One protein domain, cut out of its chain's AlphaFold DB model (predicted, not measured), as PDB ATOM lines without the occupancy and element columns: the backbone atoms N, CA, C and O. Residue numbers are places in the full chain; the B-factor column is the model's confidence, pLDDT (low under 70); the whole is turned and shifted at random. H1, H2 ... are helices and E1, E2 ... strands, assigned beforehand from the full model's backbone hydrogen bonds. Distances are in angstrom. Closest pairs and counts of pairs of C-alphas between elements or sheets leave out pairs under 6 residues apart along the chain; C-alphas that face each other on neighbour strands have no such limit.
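Overview. This is residues 40 to 170 of the 181 residues of an uncharacterized protein of Candidatus Eremiobacteraeota bacterium (UniProt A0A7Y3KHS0). There is little regular structure: a strongly twisted sheet, E4 E3 E2 E1 E5, antiparallel, has helix H1 over one face in two layers, with long loops at residues 40 to 67 and 123 to 146. Named elements hold 48 of 131 printed residues, mixed, in chain order E1 E2 E3 H1 E4 E5. The whole is compact, radius of gyration of the C-alphas 14.1 A, spanning 42 by 35 by 30 A.

Along the chain. E1 is residues 68 to 76, 23.0 A, from C-alpha 68 at (98.162, 231.596, 122.219). E2 is 85 to 92, 20.6 A; E3 97 to 101, 13.5 A; E4 147 to 150, 9.2 A. E5 is 162 to 169, 20.2 A, ending at C-alpha 169 (95.962, 237.283, 128.804). H1 is 109 to 122, 20.1 A.

Arrangement. E1, E2 and E3 form a meander, successive antiparallel neighbours in two hairpins; within hydrogen-bond range are N 72 and O 89, 2.9 A, and N 90 and O 98, 2.8 A. Edge strand E5 neighbours E1, N 73 to O 165 2.8 A; edge strand E4 neighbours E3, N 99 to O 148 2.8 A. H1 is over E2, height over the sheet 8.0 A, only just along the strands at 28 degrees on the local plane; their closest C-alphas, Ile 86 and Asp 111, are 5.3 A apart. Every O i to N i+4 pair in H1 is within hydrogen-bond range.

Size, cuts and confidence. The farthest C-alphas, Asp 40 and Tyr 138, are 42.5 A apart. The printed part has no cut; links H1 to E4 and E4 to E5 are long. pLDDT is under 70 at residues 40 to 67, 103 to 106 and 170.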
ATOM      1  N   ASP A  40      96.078 242.200 136.647       50.28
ATOM      2  CA  ASP A  40      96.819 241.122 137.322       50.28
ATOM      3  C   ASP A  40      96.711 239.776 136.576       50.28
ATOM      4  O   ASP A  40      97.597 238.929 136.658       50.28
ATOM      5  N   THR A  41      95.676 239.613 135.745       53.50
ATOM      6  CA  THR A  41      95.488 238.471 134.820       53.50
ATOM      7  C   THR A  41      96.468 238.523 133.640       53.50
ATOM      8  O   THR A  41      96.520 237.619 132.806       53.50
ATOM      9  N   LEU A  42      97.196 239.631 133.505       52.44
ATOM     10  CA  LEU A  42      97.674 240.107 132.214       52.44
ATOM     11  C   LEU A  42      99.081 239.638 131.863       52.44
ATOM     12  O   LEU A  42      99.517 240.033 130.802       52.44
ATOM     13  N   ASN A  43      99.759 238.846 132.712       53.00
ATOM     14  CA  ASN A  43     100.993 238.084 132.406       53.00
ATOM     15  C   ASN A  43     101.439 237.115 133.539       53.00
ATOM     16  O   ASN A  43     102.405 236.393 133.329       53.00
ATOM     17  N   ASN A  44     100.787 237.084 134.717       50.81
ATOM     18  CA  ASN A  44     101.246 236.339 135.915       50.81
ATOM     19  C   ASN A  44     100.108 235.539 136.591       50.81
ATOM     20  O   ASN A  44      99.885 235.624 137.798       50.81
ATOM     21  N   GLY A  45      99.298 234.829 135.803       49.97
ATOM     22  CA  GLY A  45      98.202 234.025 136.351       49.97
ATOM     23  C   GLY A  45      98.694 232.675 136.898       49.97
ATOM     24  O   GLY A  45      99.605 232.098 136.312       49.97
ATOM     25  N   PRO A  46      98.017 232.062 137.895       55.88
ATOM     26  CA  PRO A  46      98.348 230.724 138.426       55.88
ATOM     27  C   PRO A  46      98.291 229.617 137.366       55.88
ATOM     28  O   PRO A  46      98.720 228.494 137.598       55.88
ATOM     29  N   CYS A  47      97.708 229.933 136.215       62.03
ATOM     30  CA  CYS A  47      97.853 229.170 134.999       62.03
ATOM     31  C   CYS A  47      99.328 229.116 134.570       62.03
ATOM     32  O   CYS A  47      99.868 228.023 134.540       62.03
ATOM     33  N   LEU A  48     100.012 230.232 134.307       54.22
ATOM     34  CA  LEU A  48     101.416 230.221 133.867       54.22
ATOM     35  C   LEU A  48     102.384 229.682 134.933       54.22
ATOM     36  O   LEU A  48     103.317 228.968 134.586       54.22
ATOM     37  N   ASP A  49     102.135 229.970 136.214       39.25
ATOM     38  CA  ASP A  49     103.065 229.634 137.308       39.25
ATOM     39  C   ASP A  49     102.952 228.187 137.811       39.25
ATOM     40  O   ASP A  49     103.717 227.747 138.673       39.25
ATOM     41  N   SER A  50     101.966 227.430 137.325       38.25
ATOM     42  CA  SER A  50     101.700 226.088 137.827       38.25
ATOM     43  C   SER A  50     101.944 225.040 136.748       38.25
ATOM     44  O   SER A  50     101.118 224.921 135.836       38.25
ATOM     45  N   PRO A  51     102.943 224.146 136.917       42.56
ATOM     46  CA  PRO A  51     103.051 222.932 136.102       42.56
ATOM     47  C   PRO A  51     101.820 222.013 136.245       42.56
ATOM     48  O   PRO A  51     101.699 221.021 135.531       42.56
ATOM     49  N   ARG A  52     100.904 222.324 137.181       40.41
ATOM     50  CA  ARG A  52      99.647 221.610 137.434       40.41
ATOM     51  C   ARG A  52      98.403 222.317 136.873       40.41
ATOM     52  O   ARG A  52      97.347 221.685 136.855       40.41
ATOM     53  N   ALA A  53      98.476 223.598 136.481       40.69
ATOM     54  CA  ALA A  53      97.285 224.402 136.157       40.69
ATOM     55  C   ALA A  53      97.318 225.137 134.809       40.69
ATOM     56  O   ALA A  53      96.241 225.418 134.296       40.69
ATOM     57  N   VAL A  54      98.474 225.383 134.187       45.72
ATOM     58  CA  VAL A  54      98.535 225.393 132.717       45.72
ATOM     59  C   VAL A  54      98.970 224.013 132.330       45.72
ATOM     60  O   VAL A  54     100.039 223.567 132.752       45.72
ATOM     61  N   PRO A  55      98.143 223.280 131.578       47.12
ATOM     62  CA  PRO A  55      98.639 222.036 131.063       47.12
ATOM     63  C   PRO A  55      99.843 222.418 130.183       47.12
ATOM     64  O   PRO A  55      99.813 223.408 129.451       47.12
ATOM     65  N   LEU A  56     100.945 221.691 130.369       45.31
ATOM     66  CA  LEU A  56     102.260 221.826 129.722       45.31
ATOM     67  C   LEU A  56     102.186 221.615 128.191       45.31
ATOM     68  O   LEU A  56     103.013 220.933 127.590       45.31
ATOM     69  N   VAL A  57     101.160 222.146 127.530       45.56
ATOM     70  CA  VAL A  57     100.694 221.694 126.218       45.56
ATOM     71  C   VAL A  57     101.226 222.535 125.072       45.56
ATOM     72  O   VAL A  57     100.585 222.742 124.045       45.56
ATOM     73  N   LEU A  58     102.489 222.901 125.203       45.78
ATOM     74  CA  LEU A  58     103.347 223.119 124.048       45.78
ATOM     75  C   LEU A  58     103.916 221.788 123.521       45.78
ATOM     76  O   LEU A  58     105.021 221.760 122.985       45.78
ATOM     77  N   GLN A  59     103.206 220.665 123.686       43.97
ATOM     78  CA  GLN A  59     103.537 219.424 122.983       43.97
ATOM     79  C   GLN A  59     102.805 219.353 121.641       43.97
ATOM     80  O   GLN A  59     101.797 220.019 121.428       43.97
ATOM     81  N   ALA A  60     103.400 218.609 120.707       43.19
ATOM     82  CA  ALA A  60     103.202 218.768 119.273       43.19
ATOM     83  C   ALA A  60     101.722 218.853 118.812       43.19
ATOM     84  O   ALA A  60     100.905 218.038 119.236       43.19
ATOM     85  N   PRO A  61     101.395 219.768 117.874       47.25
ATOM     86  CA  PRO A  61     102.314 220.698 117.229       47.25
ATOM     87  C   PRO A  61     102.537 221.947 118.097       47.25
ATOM     88  O   PRO A  61     101.615 222.715 118.367       47.25
ATOM     89  N   ALA A  62     103.800 222.187 118.468       48.44
ATOM     90  CA  ALA A  62     104.256 223.353 119.233       48.44
ATOM     91  C   ALA A  62     103.887 224.704 118.578       48.44
ATOM     92  O   ALA A  62     103.947 225.750 119.217       48.44
ATOM     93  N   THR A  63     103.464 224.678 117.311       47.88
ATOM     94  CA  THR A  63     102.968 225.820 116.539       47.88
ATOM     95  C   THR A  63     101.814 226.550 117.222       47.88
ATOM     96  O   THR A  63     101.740 227.771 117.123       47.88
ATOM     97  N   VAL A  64     100.936 225.830 117.933       53.31
ATOM     98  CA  VAL A  64      99.730 226.429 118.522       53.31
ATOM     99  C   VAL A  64     100.089 227.375 119.659       53.31
ATOM    100  O   VAL A  64      99.573 228.485 119.715       53.31
ATOM    101  N   GLY A  65     101.013 227.005 120.544       55.88
ATOM    102  CA  GLY A  65     101.224 227.835 121.724       55.88
ATOM    103  C   GLY A  65     102.229 228.971 121.599       55.88
ATOM    104  O   GLY A  65     102.241 229.826 122.468       55.88
ATOM    105  N   ASN A  66     102.931 229.108 120.472       56.53
ATOM    106  CA  ASN A  66     103.528 230.401 120.107       56.53
ATOM    107  C   ASN A  66     102.473 231.429 119.643       56.53
ATOM    108  O   ASN A  66     102.782 232.611 119.507       56.53
ATOM    109  N   GLN A  67     101.238 230.986 119.379       64.94
ATOM    110  CA  GLN A  67     100.131 231.816 118.903       64.94
ATOM    111  C   GLN A  67      99.058 232.045 119.973       64.94
ATOM    112  O   GLN A  67      98.141 232.824 119.730       64.94
ATOM    113  N   ILE A  68      99.138 231.399 121.141       70.44
ATOM    114  CA  ILE A  68      98.162 231.596 122.219       70.44
ATOM    115  C   ILE A  68      98.339 233.002 122.803       70.44
ATOM    116  O   ILE A  68      99.421 233.379 123.242       70.44
ATOM    117  N   VAL A  69      97.252 233.769 122.824       71.81
ATOM    118  CA  VAL A  69      97.185 235.111 123.430       71.81
ATOM    119  C   VAL A  69      96.241 235.169 124.620       71.81
ATOM    120  O   VAL A  69      96.234 236.151 125.352       71.81
ATOM    121  N   ARG A  70      95.422 234.138 124.843       79.44
ATOM    122  CA  ARG A  70      94.575 234.054 126.036       79.44
ATOM    123  C   ARG A  70      94.344 232.611 126.450       79.44
ATOM    124  O   ARG A  70      94.123 231.755 125.594       79.44
ATOM    125  N   ILE A  71      94.353 232.373 127.756       81.81
ATOM    126  CA  ILE A  71      93.947 231.116 128.378       81.81
ATOM    127  C   ILE A  71      92.852 231.431 129.396       81.81
ATOM    128  O   ILE A  71      93.076 232.194 130.340       81.81
ATOM    129  N   ASP A  72      91.692 230.810 129.225       86.38
ATOM    130  CA  ASP A  72      90.568 230.904 130.153       86.38
ATOM    131  C   ASP A  72      90.292 229.534 130.786       86.38
ATOM    132  O   ASP A  72      90.443 228.492 130.143       86.38
ATOM    133  N   LYS A  73      89.872 229.514 132.051       87.81
ATOM    134  CA  LYS A  73      89.443 228.292 132.738       87.81
ATOM    135  C   LYS A  73      88.002 227.982 132.371       87.81
ATOM    136  O   LYS A  73      87.138 228.852 132.458       87.81
ATOM    137  N   VAL A  74      87.726 226.721 132.065       90.31
ATOM    138  CA  VAL A  74      86.359 226.195 132.046       90.31
ATOM    139  C   VAL A  74      86.055 225.693 133.450       90.31
ATOM    140  O   VAL A  74      86.674 224.732 133.913       90.31
ATOM    141  N   VAL A  75      85.138 226.367 134.137       91.25
ATOM    142  CA  VAL A  75      84.813 226.113 135.541       91.25
ATOM    143  C   VAL A  75      83.396 225.576 135.651       91.25
ATOM    144  O   VAL A  75      82.458 226.172 135.123       91.25
ATOM    145  N   SER A  76      83.235 224.459 136.352       90.88
ATOM    146  CA  SER A  76      81.932 223.872 136.637       90.88
ATOM    147  C   SER A  76      81.109 224.780 137.557       90.88
ATOM    148  O   SER A  76      81.587 225.298 138.572       90.88
ATOM    149  N   THR A  77      79.843 224.965 137.198       92.44
ATOM    150  CA  THR A  77      78.805 225.576 138.040       92.44
ATOM    151  C   THR A  77      77.766 224.550 138.490       92.44
ATOM    152  O   THR A  77      76.747 224.917 139.077       92.44
ATOM    153  N   ASP A  78      78.014 223.260 138.242       89.81
ATOM    154  CA  ASP A  78      77.184 222.182 138.761       89.81
ATOM    155  C   ASP A  78      77.247 222.149 140.295       89.81
ATOM    156  O   ASP A  78      78.310 222.303 140.896       89.81
ATOM    157  N   SER A  79      76.102 221.920 140.939       84.62
ATOM    158  CA  SER A  79      75.992 221.828 142.397       84.62
ATOM    159  C   SER A  79      76.822 220.697 143.001       84.62
ATOM    160  O   SER A  79      77.169 220.774 144.176       84.62
ATOM    161  N   MET A  80      77.125 219.649 142.228       83.56
ATOM    162  CA  MET A  80      77.953 218.535 142.704       83.56
ATOM    163  C   MET A  80      79.458 218.813 142.588       83.56
ATOM    164  O   MET A  80      80.238 218.130 143.240       83.56
ATOM    165  N   MET A  81      79.856 219.802 141.780       84.50
ATOM    166  CA  MET A  81      81.254 220.157 141.488       84.50
ATOM    167  C   MET A  81      81.425 221.687 141.394       84.50
ATOM    168  O   MET A  81      81.855 222.206 140.356       84.50
ATOM    169  N   PRO A  82      81.014 222.468 142.409       88.00
ATOM    170  CA  PRO A  82      80.988 223.917 142.285       88.00
ATOM    171  C   PRO A  82      82.411 224.484 142.281       88.00
ATOM    172  O   PRO A  82      83.164 224.317 143.236       88.00
ATOM    173  N   GLY A  83      82.770 225.211 141.222       85.44
ATOM    174  CA  GLY A  83      84.060 225.897 141.133       85.44
ATOM    175  C   GLY A  83      85.232 225.016 140.695       85.44
ATOM    176  O   GLY A  83      86.358 225.512 140.635       85.44
ATOM    177  N   GLU A  84      84.999 223.745 140.358       86.31
ATOM    178  CA  GLU A  84      86.056 222.886 139.827       86.31
ATOM    179  C   GLU A  84      86.452 223.305 138.412       86.31
ATOM    180  O   GLU A  84      85.612 223.551 137.545       86.31
ATOM    181  N   VAL A  85      87.760 223.382 138.166       86.81
ATOM    182  CA  VAL A  85      88.296 223.598 136.822       86.81
ATOM    183  C   VAL A  85      88.235 222.269 136.087       86.81
ATOM    184  O   VAL A  85      88.875 221.311 136.514       86.81
ATOM    185  N   ILE A  86      87.513 222.207 134.976       87.19
ATOM    186  CA  ILE A  86      87.309 220.970 134.204       87.19
ATOM    187  C   ILE A  86      88.053 220.980 132.862       87.19
ATOM    188  O   ILE A  86      88.240 219.942 132.231       87.19
ATOM    189  N   GLY A  87      88.534 222.146 132.436       87.31
ATOM    190  CA  GLY A  87      89.289 222.309 131.200       87.31
ATOM    191  C   GLY A  87      89.734 223.748 130.985       87.31
ATOM    192  O   GLY A  87      89.629 224.588 131.881       87.31
ATOM    193  N   PHE A  88      90.217 224.022 129.779       87.50
ATOM    194  CA  PHE A  88      90.752 225.323 129.392       87.50
ATOM    195  C   PHE A  88      90.331 225.692 127.973       87.50
ATOM    196  O   PHE A  88      90.245 224.824 127.099       87.50
ATOM    197  N   LEU A  89      90.111 226.986 127.748       89.00
ATOM    198  CA  LEU A  89      89.977 227.574 126.422       89.00
ATOM    199  C   LEU A  89      91.250 228.331 126.072       89.00
ATOM    200  O   LEU A  89      91.719 229.162 126.846       89.00
ATOM    201  N   TYR A  90      91.767 228.070 124.880       83.31
ATOM    202  CA  TYR A  90      92.931 228.737 124.317       83.31
ATOM    203  C   TYR A  90      92.469 229.613 123.170       83.31
ATOM    204  O   TYR A  90      91.902 229.105 122.207       83.31
ATOM    205  N   THR A  91      92.705 230.915 123.269       84.88
ATOM    206  CA  THR A  91      92.462 231.847 122.165       84.88
ATOM    207  C   THR A  91      93.782 232.169 121.490       84.88
ATOM    208  O   THR A  91      94.744 232.556 122.164       84.88
ATOM    209  N   LEU A  92      93.827 232.004 120.170       80.56
ATOM    210  CA  LEU A  92      95.003 232.290 119.355       80.56
ATOM    211  C   LEU A  92      94.982 233.724 118.804       80.56
ATOM    212  O   LEU A  92      93.966 234.417 118.861       80.56
ATOM    213  N   GLN A  93      96.117 234.173 118.259       76.62
ATOM    214  CA  GLN A  93      96.284 235.496 117.637       76.62
ATOM    215  C   GLN A  93      95.293 235.764 116.497       76.62
ATOM    216  O   GLN A  93      94.907 236.911 116.285       76.62
ATOM    217  N   ASP A  94      94.877 234.723 115.776       79.88
ATOM    218  CA  ASP A  94      93.890 234.807 114.693       79.88
ATOM    219  C   ASP A  94      92.430 234.868 115.193       79.88
ATOM    220  O   ASP A  94      91.503 234.979 114.393       79.88
ATOM    221  N   GLY A  95      92.216 234.816 116.514       81.19
ATOM    222  CA  GLY A  95      90.902 234.836 117.154       81.19
ATOM    223  C   GLY A  95      90.235 233.464 117.270       81.19
ATOM    224  O   GLY A  95      89.165 233.364 117.876       81.19
ATOM    225  N   THR A  96      90.841 232.397 116.742       85.25
ATOM    226  CA  THR A  96      90.307 231.041 116.905       85.25
ATOM    227  C   THR A  96      90.402 230.584 118.357       85.25
ATOM    228  O   THR A  96      91.301 230.975 119.104       85.25
ATOM    229  N   THR A  97      89.435 229.765 118.772       88.25
ATOM    230  CA  THR A  97      89.361 229.228 120.132       88.25
ATOM    231  C   THR A  97      89.445 227.710 120.101       88.25
ATOM    232  O   THR A  97      88.809 227.055 119.277       88.25
ATOM    233  N   TRP A  98      90.227 227.151 121.016       88.94
ATOM    234  CA  TRP A  98      90.464 225.721 121.142       88.94
ATOM    235  C   TRP A  98      90.140 225.262 122.555       88.94
ATOM    236  O   TRP A  98      90.511 225.918 123.526       88.94
ATOM    237  N   LEU A  99      89.463 224.126 122.676       88.88
ATOM    238  CA  LEU A  99      89.142 223.499 123.950       88.88
ATOM    239  C   LEU A  99      90.170 222.416 124.261       88.88
ATOM    240  O   LEU A  99      90.421 221.535 123.438       88.88
ATOM    241  N   GLY A 100      90.725 222.461 125.469       85.88
ATOM    242  CA  GLY A 100      91.545 221.393 126.029       85.88
ATOM    243  C   GLY A 100      90.953 220.854 127.321       85.88
ATOM    244  O   GLY A 100      90.461 221.614 128.158       85.88
ATOM    245  N   GLN A 101      91.038 219.539 127.500       83.00
ATOM    246  CA  GLN A 101      90.719 218.894 128.770       83.00
ATOM    247  C   GLN A 101      91.894 218.977 129.751       83.00
ATOM    248  O   GLN A 101      93.051 219.141 129.353       83.00
ATOM    249  N   ARG A 102      91.609 218.821 131.046       76.62
ATOM    250  CA  ARG A 102      92.658 218.578 132.046       76.62
ATOM    251  C   ARG A 102      93.302 217.210 131.829       76.62
ATOM    252  O   ARG A 102      92.707 216.311 131.235       76.62
ATOM    253  N   THR A 103      94.533 217.049 132.307       69.75
ATOM    254  CA  THR A 103      95.198 215.744 132.270       69.75
ATOM    255  C   THR A 103      94.412 214.722 133.102       69.75
ATOM    256  O   THR A 103      93.836 215.096 134.128       69.75
ATOM    257  N   PRO A 104      94.395 213.436 132.697       67.94
ATOM    258  CA  PRO A 104      93.619 212.402 133.386       67.94
ATOM    259  C   PRO A 104      93.907 212.297 134.890       67.94
ATOM    260  O   PRO A 104      92.980 212.093 135.666       67.94
ATOM    261  N   ASP A 105      95.158 212.517 135.310       65.56
ATOM    262  CA  ASP A 105      95.585 212.468 136.720       65.56
ATOM    263  C   ASP A 105      94.889 213.503 137.622       65.56
ATOM    264  O   ASP A 105      94.913 213.384 138.846       65.56
ATOM    265  N   TYR A 106      94.272 214.526 137.026       68.88
ATOM    266  CA  TYR A 106      93.578 215.599 137.734       68.88
ATOM    267  C   TYR A 106      92.120 215.754 137.300       68.88
ATOM    268  O   TYR A 106      91.548 216.829 137.484       68.88
ATOM    269  N   MET A 107      91.541 214.719 136.686       73.88
ATOM    270  CA  MET A 107      90.195 214.767 136.128       73.88
ATOM    271  C   MET A 107      89.336 213.649 136.717       73.88
ATOM    272  O   MET A 107      89.640 212.465 136.563       73.88
ATOM    273  N   SER A 108      88.240 214.019 137.380       83.38
ATOM    274  CA  SER A 108      87.245 213.043 137.818       83.38
ATOM    275  C   SER A 108      86.443 212.503 136.623       83.38
ATOM    276  O   SER A 108      86.413 213.086 135.534       83.38
ATOM    277  N   ALA A 109      85.734 211.385 136.811       85.88
ATOM    278  CA  ALA A 109      84.817 210.877 135.785       85.88
ATOM    279  C   ALA A 109      83.695 211.884 135.460       85.88
ATOM    280  O   ALA A 109      83.221 211.950 134.323       85.88
ATOM    281  N   ALA A 110      83.283 212.679 136.451       86.31
ATOM    282  CA  ALA A 110      82.268 213.706 136.286       86.31
ATOM    283  C   ALA A 110      82.814 214.922 135.513       86.31
ATOM    284  O   ALA A 110      82.152 215.367 134.574       86.31
ATOM    285  N   ASP A 111      84.048 215.358 135.788       86.56
ATOM    286  CA  ASP A 111      84.739 216.406 135.018       86.56
ATOM    287  C   ASP A 111      84.909 216.000 133.557       86.56
ATOM    288  O   ASP A 111      84.590 216.767 132.649       86.56
ATOM    289  N   SER A 112      85.355 214.760 133.327       86.75
ATOM    290  CA  SER A 112      85.526 214.205 131.984       86.75
ATOM    291  C   SER A 112      84.206 214.202 131.215       86.75
ATOM    292  O   SER A 112      84.152 214.571 130.041       86.75
ATOM    293  N   ARG A 113      83.103 213.837 131.871       91.12
ATOM    294  CA  ARG A 113      81.778 213.908 131.255       91.12
ATOM    295  C   ARG A 113      81.384 215.351 130.941       91.12
ATOM    296  O   ARG A 113      80.920 215.611 129.834       91.12
ATOM    297  N   ALA A 114      81.563 216.272 131.885       91.12
ATOM    298  CA  ALA A 114      81.191 217.672 131.723       91.12
ATOM    299  C   ALA A 114      81.964 218.338 130.573       91.12
ATOM    300  O   ALA A 114      81.353 218.942 129.691       91.12
ATOM    301  N   ILE A 115      83.286 218.166 130.509       91.62
ATOM    302  CA  ILE A 115      84.105 218.769 129.449       91.62
ATOM    303  C   ILE A 115      83.801 218.171 128.065       91.62
ATOM    304  O   ILE A 115      83.817 218.890 127.067       91.62
ATOM    305  N   ASN A 116      83.432 216.886 127.991       93.81
ATOM    306  CA  ASN A 116      82.973 216.265 126.745       93.81
ATOM    307  C   ASN A 116      81.608 216.808 126.287       93.81
ATOM    308  O   ASN A 116      81.383 216.947 125.087       93.81
ATOM    309  N   LEU A 117      80.709 217.181 127.207       94.19
ATOM    310  CA  LEU A 117      79.470 217.882 126.844       94.19
ATOM    311  C   LEU A 117      79.758 219.275 126.277       94.19
ATOM    312  O   LEU A 117      79.138 219.667 125.288       94.19
ATOM    313  N   VAL A 118      80.724 219.996 126.858       94.06
ATOM    314  CA  VAL A 118      81.180 221.287 126.321       94.06
ATOM    315  C   VAL A 118      81.731 221.104 124.908       94.06
ATOM    316  O   VAL A 118      81.312 221.831 124.006       94.06
ATOM    317  N   LEU A 119      82.602 220.114 124.682       94.31
ATOM    318  CA  LEU A 119      83.127 219.804 123.350       94.31
ATOM    319  C   LEU A 119      81.997 219.495 122.364       94.31
ATOM    320  O   LEU A 119      81.896 220.127 121.316       94.31
ATOM    321  N   ALA A 120      81.098 218.579 122.720       94.44
ATOM    322  CA  ALA A 120      79.984 218.206 121.861       94.44
ATOM    323  C   ALA A 120      79.099 219.410 121.496       94.44
ATOM    324  O   ALA A 120      78.672 219.516 120.350       94.44
ATOM    325  N   ALA A 121      78.841 220.331 122.423       94.06
ATOM    326  CA  ALA A 121      77.989 221.494 122.174       94.06
ATOM    327  C   ALA A 121      78.678 222.640 121.416       94.06
ATOM    328  O   ALA A 121      77.987 223.465 120.823       94.06
ATOM    329  N   SER A 122      80.012 222.714 121.451       93.88
ATOM    330  CA  SER A 122      80.775 223.850 120.911       93.88
ATOM    331  C   SER A 122      81.685 223.508 119.733       93.88
ATOM    332  O   SER A 122      82.281 224.415 119.160       93.88
ATOM    333  N   ARG A 123      81.809 222.235 119.344       92.94
ATOM    334  CA  ARG A 123      82.611 221.817 118.184       92.94
ATOM    335  C   ARG A 123      82.218 222.564 116.908       92.94
ATOM    336  O   ARG A 123      81.041 222.863 116.682       92.94
ATOM    337  N   LEU A 124      83.201 222.819 116.049       91.00
ATOM    338  CA  LEU A 124      82.928 223.332 114.712       91.00
ATOM    339  C   LEU A 124      82.248 222.247 113.853       91.00
ATOM    340  O   LEU A 124      82.515 221.063 114.045       91.00
ATOM    341  N   PRO A 125      81.404 222.614 112.871       87.44
ATOM    342  CA  PRO A 125      80.693 221.640 112.035       87.44
ATOM    343  C   PRO A 125      81.589 220.669 111.250       87.44
ATOM    344  O   PRO A 125      81.116 219.616 110.830       87.44
ATOM    345  N   ALA A 126      82.854 221.032 111.023       87.06
ATOM    346  CA  ALA A 126      83.832 220.207 110.320       87.06
ATOM    347  C   ALA A 126      84.488 219.134 111.213       87.06
ATOM    348  O   ALA A 126      85.036 218.171 110.678       87.06
ATOM    349  N   ASP A 127      84.430 219.277 112.541       86.88
ATOM    350  CA  ASP A 127      85.003 218.318 113.486       86.88
ATOM    351  C   ASP A 127      83.948 217.286 113.908       86.88
ATOM    352  O   ASP A 127      82.802 217.604 114.251       86.88
ATOM    353  N   THR A 128      84.341 216.012 113.876       89.31
ATOM    354  CA  THR A 128      83.437 214.884 114.174       89.31
ATOM    355  C   THR A 128      83.580 214.384 115.604       89.31
ATOM    356  O   THR A 128      82.708 213.681 116.115       89.31
ATOM    357  N   GLU A 129      84.662 214.770 116.273       90.56
ATOM    358  CA  GLU A 129      84.968 214.394 117.635       90.56
ATOM    359  C   GLU A 129      84.023 215.094 118.614       90.56
ATOM    360  O   GLU A 129      83.983 216.317 118.745       90.56
ATOM    361  N   THR A 130      83.258 214.286 119.343       92.06
ATOM    362  CA  THR A 130      82.363 214.755 120.410       92.06
ATOM    363  C   THR A 130      82.918 214.472 121.801       92.06
ATOM    364  O   THR A 130      82.275 214.801 122.793       92.06
ATOM    365  N   ALA A 131      84.075 213.816 121.884       91.88
ATOM    366  CA  ALA A 131      84.745 213.495 123.131       91.88
ATOM    367  C   ALA A 131      86.265 213.454 122.941       91.88
ATOM    368  O   ALA A 131      86.754 213.066 121.878       91.88
ATOM    369  N   PHE A 132      87.007 213.811 123.987       88.75
ATOM    370  CA  PHE A 132      88.462 213.742 123.986       88.75
ATOM    371  C   PHE A 132      88.937 212.280 123.973       88.75
ATOM    372  O   PHE A 132      88.577 211.504 124.865       88.75
ATOM    373  N   PRO A 133      89.767 211.874 122.997       86.69
ATOM    374  CA  PRO A 133      90.266 210.511 122.926       86.69
ATOM    375  C   PRO A 133      91.340 210.245 123.998       86.69
ATOM    376  O   PRO A 133      92.055 211.164 124.424       86.69
ATOM    377  N   PRO A 134      91.507 208.978 124.425       83.62
ATOM    378  CA  PRO A 134      92.530 208.616 125.397       83.62
ATOM    379  C   PRO A 134      93.923 208.849 124.813       83.62
ATOM    380  O   PRO A 134      94.228 208.380 123.719       83.62
ATOM    381  N   GLN A 135      94.785 209.535 125.562       80.69
ATOM    382  CA  GLN A 135      96.163 209.843 125.146       80.69
ATOM    383  C   GLN A 135      97.121 208.657 125.314       80.69
ATOM    384  O   GLN A 135      98.166 208.590 124.672       80.69
ATOM    385  N   MET A 136      96.730 207.698 126.152       80.19
ATOM    386  CA  MET A 136      97.446 206.456 126.412       80.19
ATOM    387  C   MET A 136      96.477 205.284 126.298       80.19
ATOM    388  O   MET A 136      95.350 205.348 126.792       80.19
ATOM    389  N   ARG A 137      96.922 204.187 125.686       80.06
ATOM    390  CA  ARG A 137      96.168 202.936 125.599       80.06
ATOM    391  C   ARG A 137      97.118 201.765 125.832       80.06
ATOM    392  O   ARG A 137      98.086 201.608 125.100       80.06
ATOM    393  N   TYR A 138      96.860 200.971 126.874       88.56
ATOM    394  CA  TYR A 138      97.716 199.844 127.291       88.56
ATOM    395  C   TYR A 138      99.200 200.220 127.485       88.56
ATOM    396  O   TYR A 138     100.092 199.473 127.097       88.56
ATOM    397  N   GLY A 139      99.472 201.399 128.055       82.62
ATOM    398  CA  GLY A 139     100.841 201.882 128.279       82.62
ATOM    399  C   GLY A 139     101.536 202.462 127.041       82.62
ATOM    400  O   GLY A 139     102.690 202.861 127.140       82.62
ATOM    401  N   VAL A 140     100.843 202.565 125.900       81.69
ATOM    402  CA  VAL A 140     101.373 203.138 124.654       81.69
ATOM    403  C   VAL A 140     100.680 204.465 124.340       81.69
ATOM    404  O   VAL A 140      99.457 204.572 124.466       81.69
ATOM    405  N   ALA A 141     101.453 205.471 123.923       82.69
ATOM    406  CA  ALA A 141     100.926 206.760 123.484       82.69
ATOM    407  C   ALA A 141     100.111 206.603 122.195       82.69
ATOM    408  O   ALA A 141     100.555 205.981 121.233       82.69
ATOM    409  N   THR A 142      98.905 207.166 122.174       81.69
ATOM    410  CA  THR A 142      98.001 207.059 121.018       81.69
ATOM    411  C   THR A 142      98.237 208.144 119.971       81.69
ATOM    412  O   THR A 142      97.776 208.001 118.843       81.69
ATOM    413  N   HIS A 143      98.941 209.221 120.334       79.75
ATOM    414  CA  HIS A 143      99.221 210.379 119.477       79.75
ATOM    415  C   HIS A 143      97.973 211.047 118.873       79.75
ATOM    416  O   HIS A 143      98.067 211.744 117.862       79.75
ATOM    417  N   TYR A 144      96.804 210.863 119.490       82.06
ATOM    418  CA  TYR A 144      95.616 211.609 119.099       82.06
ATOM    419  C   TYR A 144      95.771 213.098 119.401       82.06
ATOM    420  O   TYR A 144      96.519 213.511 120.289       82.06
ATOM    421  N   ARG A 145      94.992 213.913 118.690       78.62
ATOM    422  CA  ARG A 145      94.881 215.338 118.989       78.62
ATOM    423  C   ARG A 145      94.359 215.538 120.423       78.62
ATOM    424  O   ARG A 145      93.481 214.810 120.885       78.62
ATOM    425  N   GLN A 146      94.915 216.529 121.117       77.94
ATOM    426  CA  GLN A 146      94.588 216.872 122.511       77.94
ATOM    427  C   GLN A 146      93.665 218.086 122.647       77.94
ATOM    428  O   GLN A 146      93.108 218.321 123.718       77.94
ATOM    429  N   PHE A 147      93.506 218.838 121.561       82.94
ATOM    430  CA  PHE A 147      92.736 220.070 121.490       82.94
ATOM    431  C   PHE A 147      91.758 220.020 120.351       82.94
ATOM    432  O   PHE A 147      92.072 219.471 119.305       82.94
ATOM    433  N   PHE A 148      90.615 220.659 120.506       86.62
ATOM    434  CA  PHE A 148      89.629 220.713 119.440       86.62
ATOM    435  C   PHE A 148      89.234 222.159 119.205       86.62
ATOM    436  O   PHE A 148      89.036 222.885 120.184       86.62
ATOM    437  N   PRO A 149      89.166 222.608 117.946       89.31
ATOM    438  CA  PRO A 149      88.690 223.944 117.666       89.31
ATOM    439  C   PRO A 149      87.198 223.998 118.010       89.31
ATOM    440  O   PRO A 149      86.427 223.074 117.736       89.31
ATOM    441  N   VAL A 150      86.797 225.075 118.671       91.94
ATOM    442  CA  VAL A 150      85.440 225.241 119.186       91.94
ATOM    443  C   VAL A 150      84.947 226.661 118.969       91.94
ATOM    444  O   VAL A 150      85.710 227.625 118.927       91.94
ATOM    445  N   GLN A 151      83.631 226.791 118.902       94.06
ATOM    446  CA  GLN A 151      82.911 228.045 118.969       94.06
ATOM    447  C   GLN A 151      81.952 227.997 120.159       94.06
ATOM    448  O   GLN A 151      80.819 227.522 120.073       94.06
ATOM    449  N   VAL A 152      82.420 228.489 121.305       88.06
ATOM    450  CA  VAL A 152      81.629 228.507 122.539       88.06
ATOM    451  C   VAL A 152      80.682 229.706 122.525       88.06
ATOM    452  O   VAL A 152      81.112 230.856 122.572       88.06
ATOM    453  N   GLN A 153      79.377 229.442 122.481       89.00
ATOM    454  CA  GLN A 153      78.363 230.489 122.592       89.00
ATOM    455  C   GLN A 153      78.109 230.816 124.067       89.00
ATOM    456  O   GLN A 153      77.739 229.935 124.842       89.00
ATOM    457  N   ALA A 154      78.255 232.085 124.460       86.56
ATOM    458  CA  ALA A 154      78.040 232.517 125.847       86.56
ATOM    459  C   ALA A 154      76.632 232.166 126.372       86.56
ATOM    460  O   ALA A 154      76.468 231.834 127.544       86.56
ATOM    461  N   SER A 155      75.629 232.166 125.490       89.00
ATOM    462  CA  SER A 155      74.251 231.755 125.786       89.00
ATOM    463  C   SER A 155      74.102 230.267 126.135       89.00
ATOM    464  O   SER A 155      73.149 229.906 126.819       89.00
ATOM    465  N   ALA A 156      75.025 229.404 125.699       88.81
ATOM    466  CA  ALA A 156      74.988 227.966 125.966       88.81
ATOM    467  C   ALA A 156      75.622 227.585 127.317       88.81
ATOM    468  O   ALA A 156      75.326 226.517 127.854       88.81
ATOM    469  N   LEU A 157      76.460 228.457 127.894       91.44
ATOM    470  CA  LEU A 157      77.204 228.183 129.131       91.44
ATOM    471  C   LEU A 157      76.306 227.808 130.327       91.44
ATOM    472  O   LEU A 157      76.605 226.809 130.986       91.44
ATOM    473  N   PRO A 158      75.174 228.503 130.593       91.56
ATOM    474  CA  PRO A 158      74.291 228.127 131.696       91.56
ATOM    475  C   PRO A 158      73.681 226.732 131.514       91.56
ATOM    476  O   PRO A 158      73.598 225.967 132.473       91.56
ATOM    477  N   GLY A 159      73.299 226.373 130.282       91.06
ATOM    478  CA  GLY A 159      72.749 225.051 129.959       91.06
ATOM    479  C   GLY A 159      73.775 223.924 130.099       91.06
ATOM    480  O   GLY A 159      73.419 222.804 130.451       91.06
ATOM    481  N   LEU A 160      75.053 224.243 129.889       91.50
ATOM    482  CA  LEU A 160      76.186 223.340 130.092       91.50
ATOM    483  C   LEU A 160      76.678 223.302 131.547       91.50
ATOM    484  O   LEU A 160      77.575 222.520 131.846       91.50
ATOM    485  N   ARG A 161      76.100 224.119 132.444       93.81
ATOM    486  CA  ARG A 161      76.524 224.265 133.849       93.81
ATOM    487  C   ARG A 161      78.014 224.558 133.978       93.81
ATOM    488  O   ARG A 161      78.717 223.983 134.808       93.81
ATOM    489  N   VAL A 162      78.496 225.472 133.145       93.44
ATOM    490  CA  VAL A 162      79.873 225.956 133.198       93.44
ATOM    491  C   VAL A 162      79.902 227.472 133.129       93.44
ATOM    492  O   VAL A 162      78.961 228.118 132.669       93.44
ATOM    493  N   ARG A 163      81.013 228.050 133.565       94.25
ATOM    494  CA  ARG A 163      81.387 229.430 133.276       94.25
ATOM    495  C   ARG A 163      82.833 229.482 132.804       94.25
ATOM    496  O   ARG A 163      83.601 228.546 133.033       94.25
ATOM    497  N   ILE A 164      83.175 230.575 132.137       91.12
ATOM    498  CA  ILE A 164      84.522 230.826 131.640       91.12
ATOM    499  C   ILE A 164      85.142 231.917 132.503       91.12
ATOM    500  O   ILE A 164      84.695 233.062 132.459       91.12
ATOM    501  N   ASP A 165      86.146 231.540 133.288       88.38
ATOM    502  CA  ASP A 165      86.852 232.452 134.182       88.38
ATOM    503  C   ASP A 165      88.206 232.806 133.541       88.38
ATOM    504  O   ASP A 165      88.992 231.895 133.248       88.38
ATOM    505  N   PRO A 166      88.514 234.095 133.312       84.44
ATOM    506  CA  PRO A 166      89.796 234.483 132.747       84.44
ATOM    507  C   PRO A 166      90.962 233.997 133.600       84.44
ATOM    508  O   PRO A 166      90.891 234.032 134.831       84.44
ATOM    509  N   CYS A 167      92.045 233.561 132.958       78.44
ATOM    510  CA  CYS A 167      93.232 233.134 133.691       78.44
ATOM    511  C   CYS A 167      94.498 233.873 133.294       78.44
ATOM    512  O   CYS A 167      95.249 234.314 134.160       78.44
ATOM    513  N   VAL A 168      94.749 233.963 131.992       76.12
ATOM    514  CA  VAL A 168      95.940 234.596 131.432       76.12
ATOM    515  C   VAL A 168      95.521 235.321 130.175       76.12
ATOM    516  O   VAL A 168      94.935 234.715 129.280       76.12
ATOM    517  N   ALA A 169      95.875 236.592 130.079       73.06
ATOM    518  CA  ALA A 169      95.962 237.283 128.804       73.06
ATOM    519  C   ALA A 169      97.432 237.546 128.507       73.06
ATOM    520  O   ALA A 169      98.162 237.987 129.384       73.06
ATOM    521  N   TRP A 170      97.851 237.257 127.283       68.56
ATOM    522  CA  TRP A 170      99.203 237.475 126.810       68.56
ATOM    523  C   TRP A 170      99.177 238.491 125.665       68.56
ATOM    524  O   TRP A 170      98.354 238.369 124.751       68.56
TER     525      TRP A 170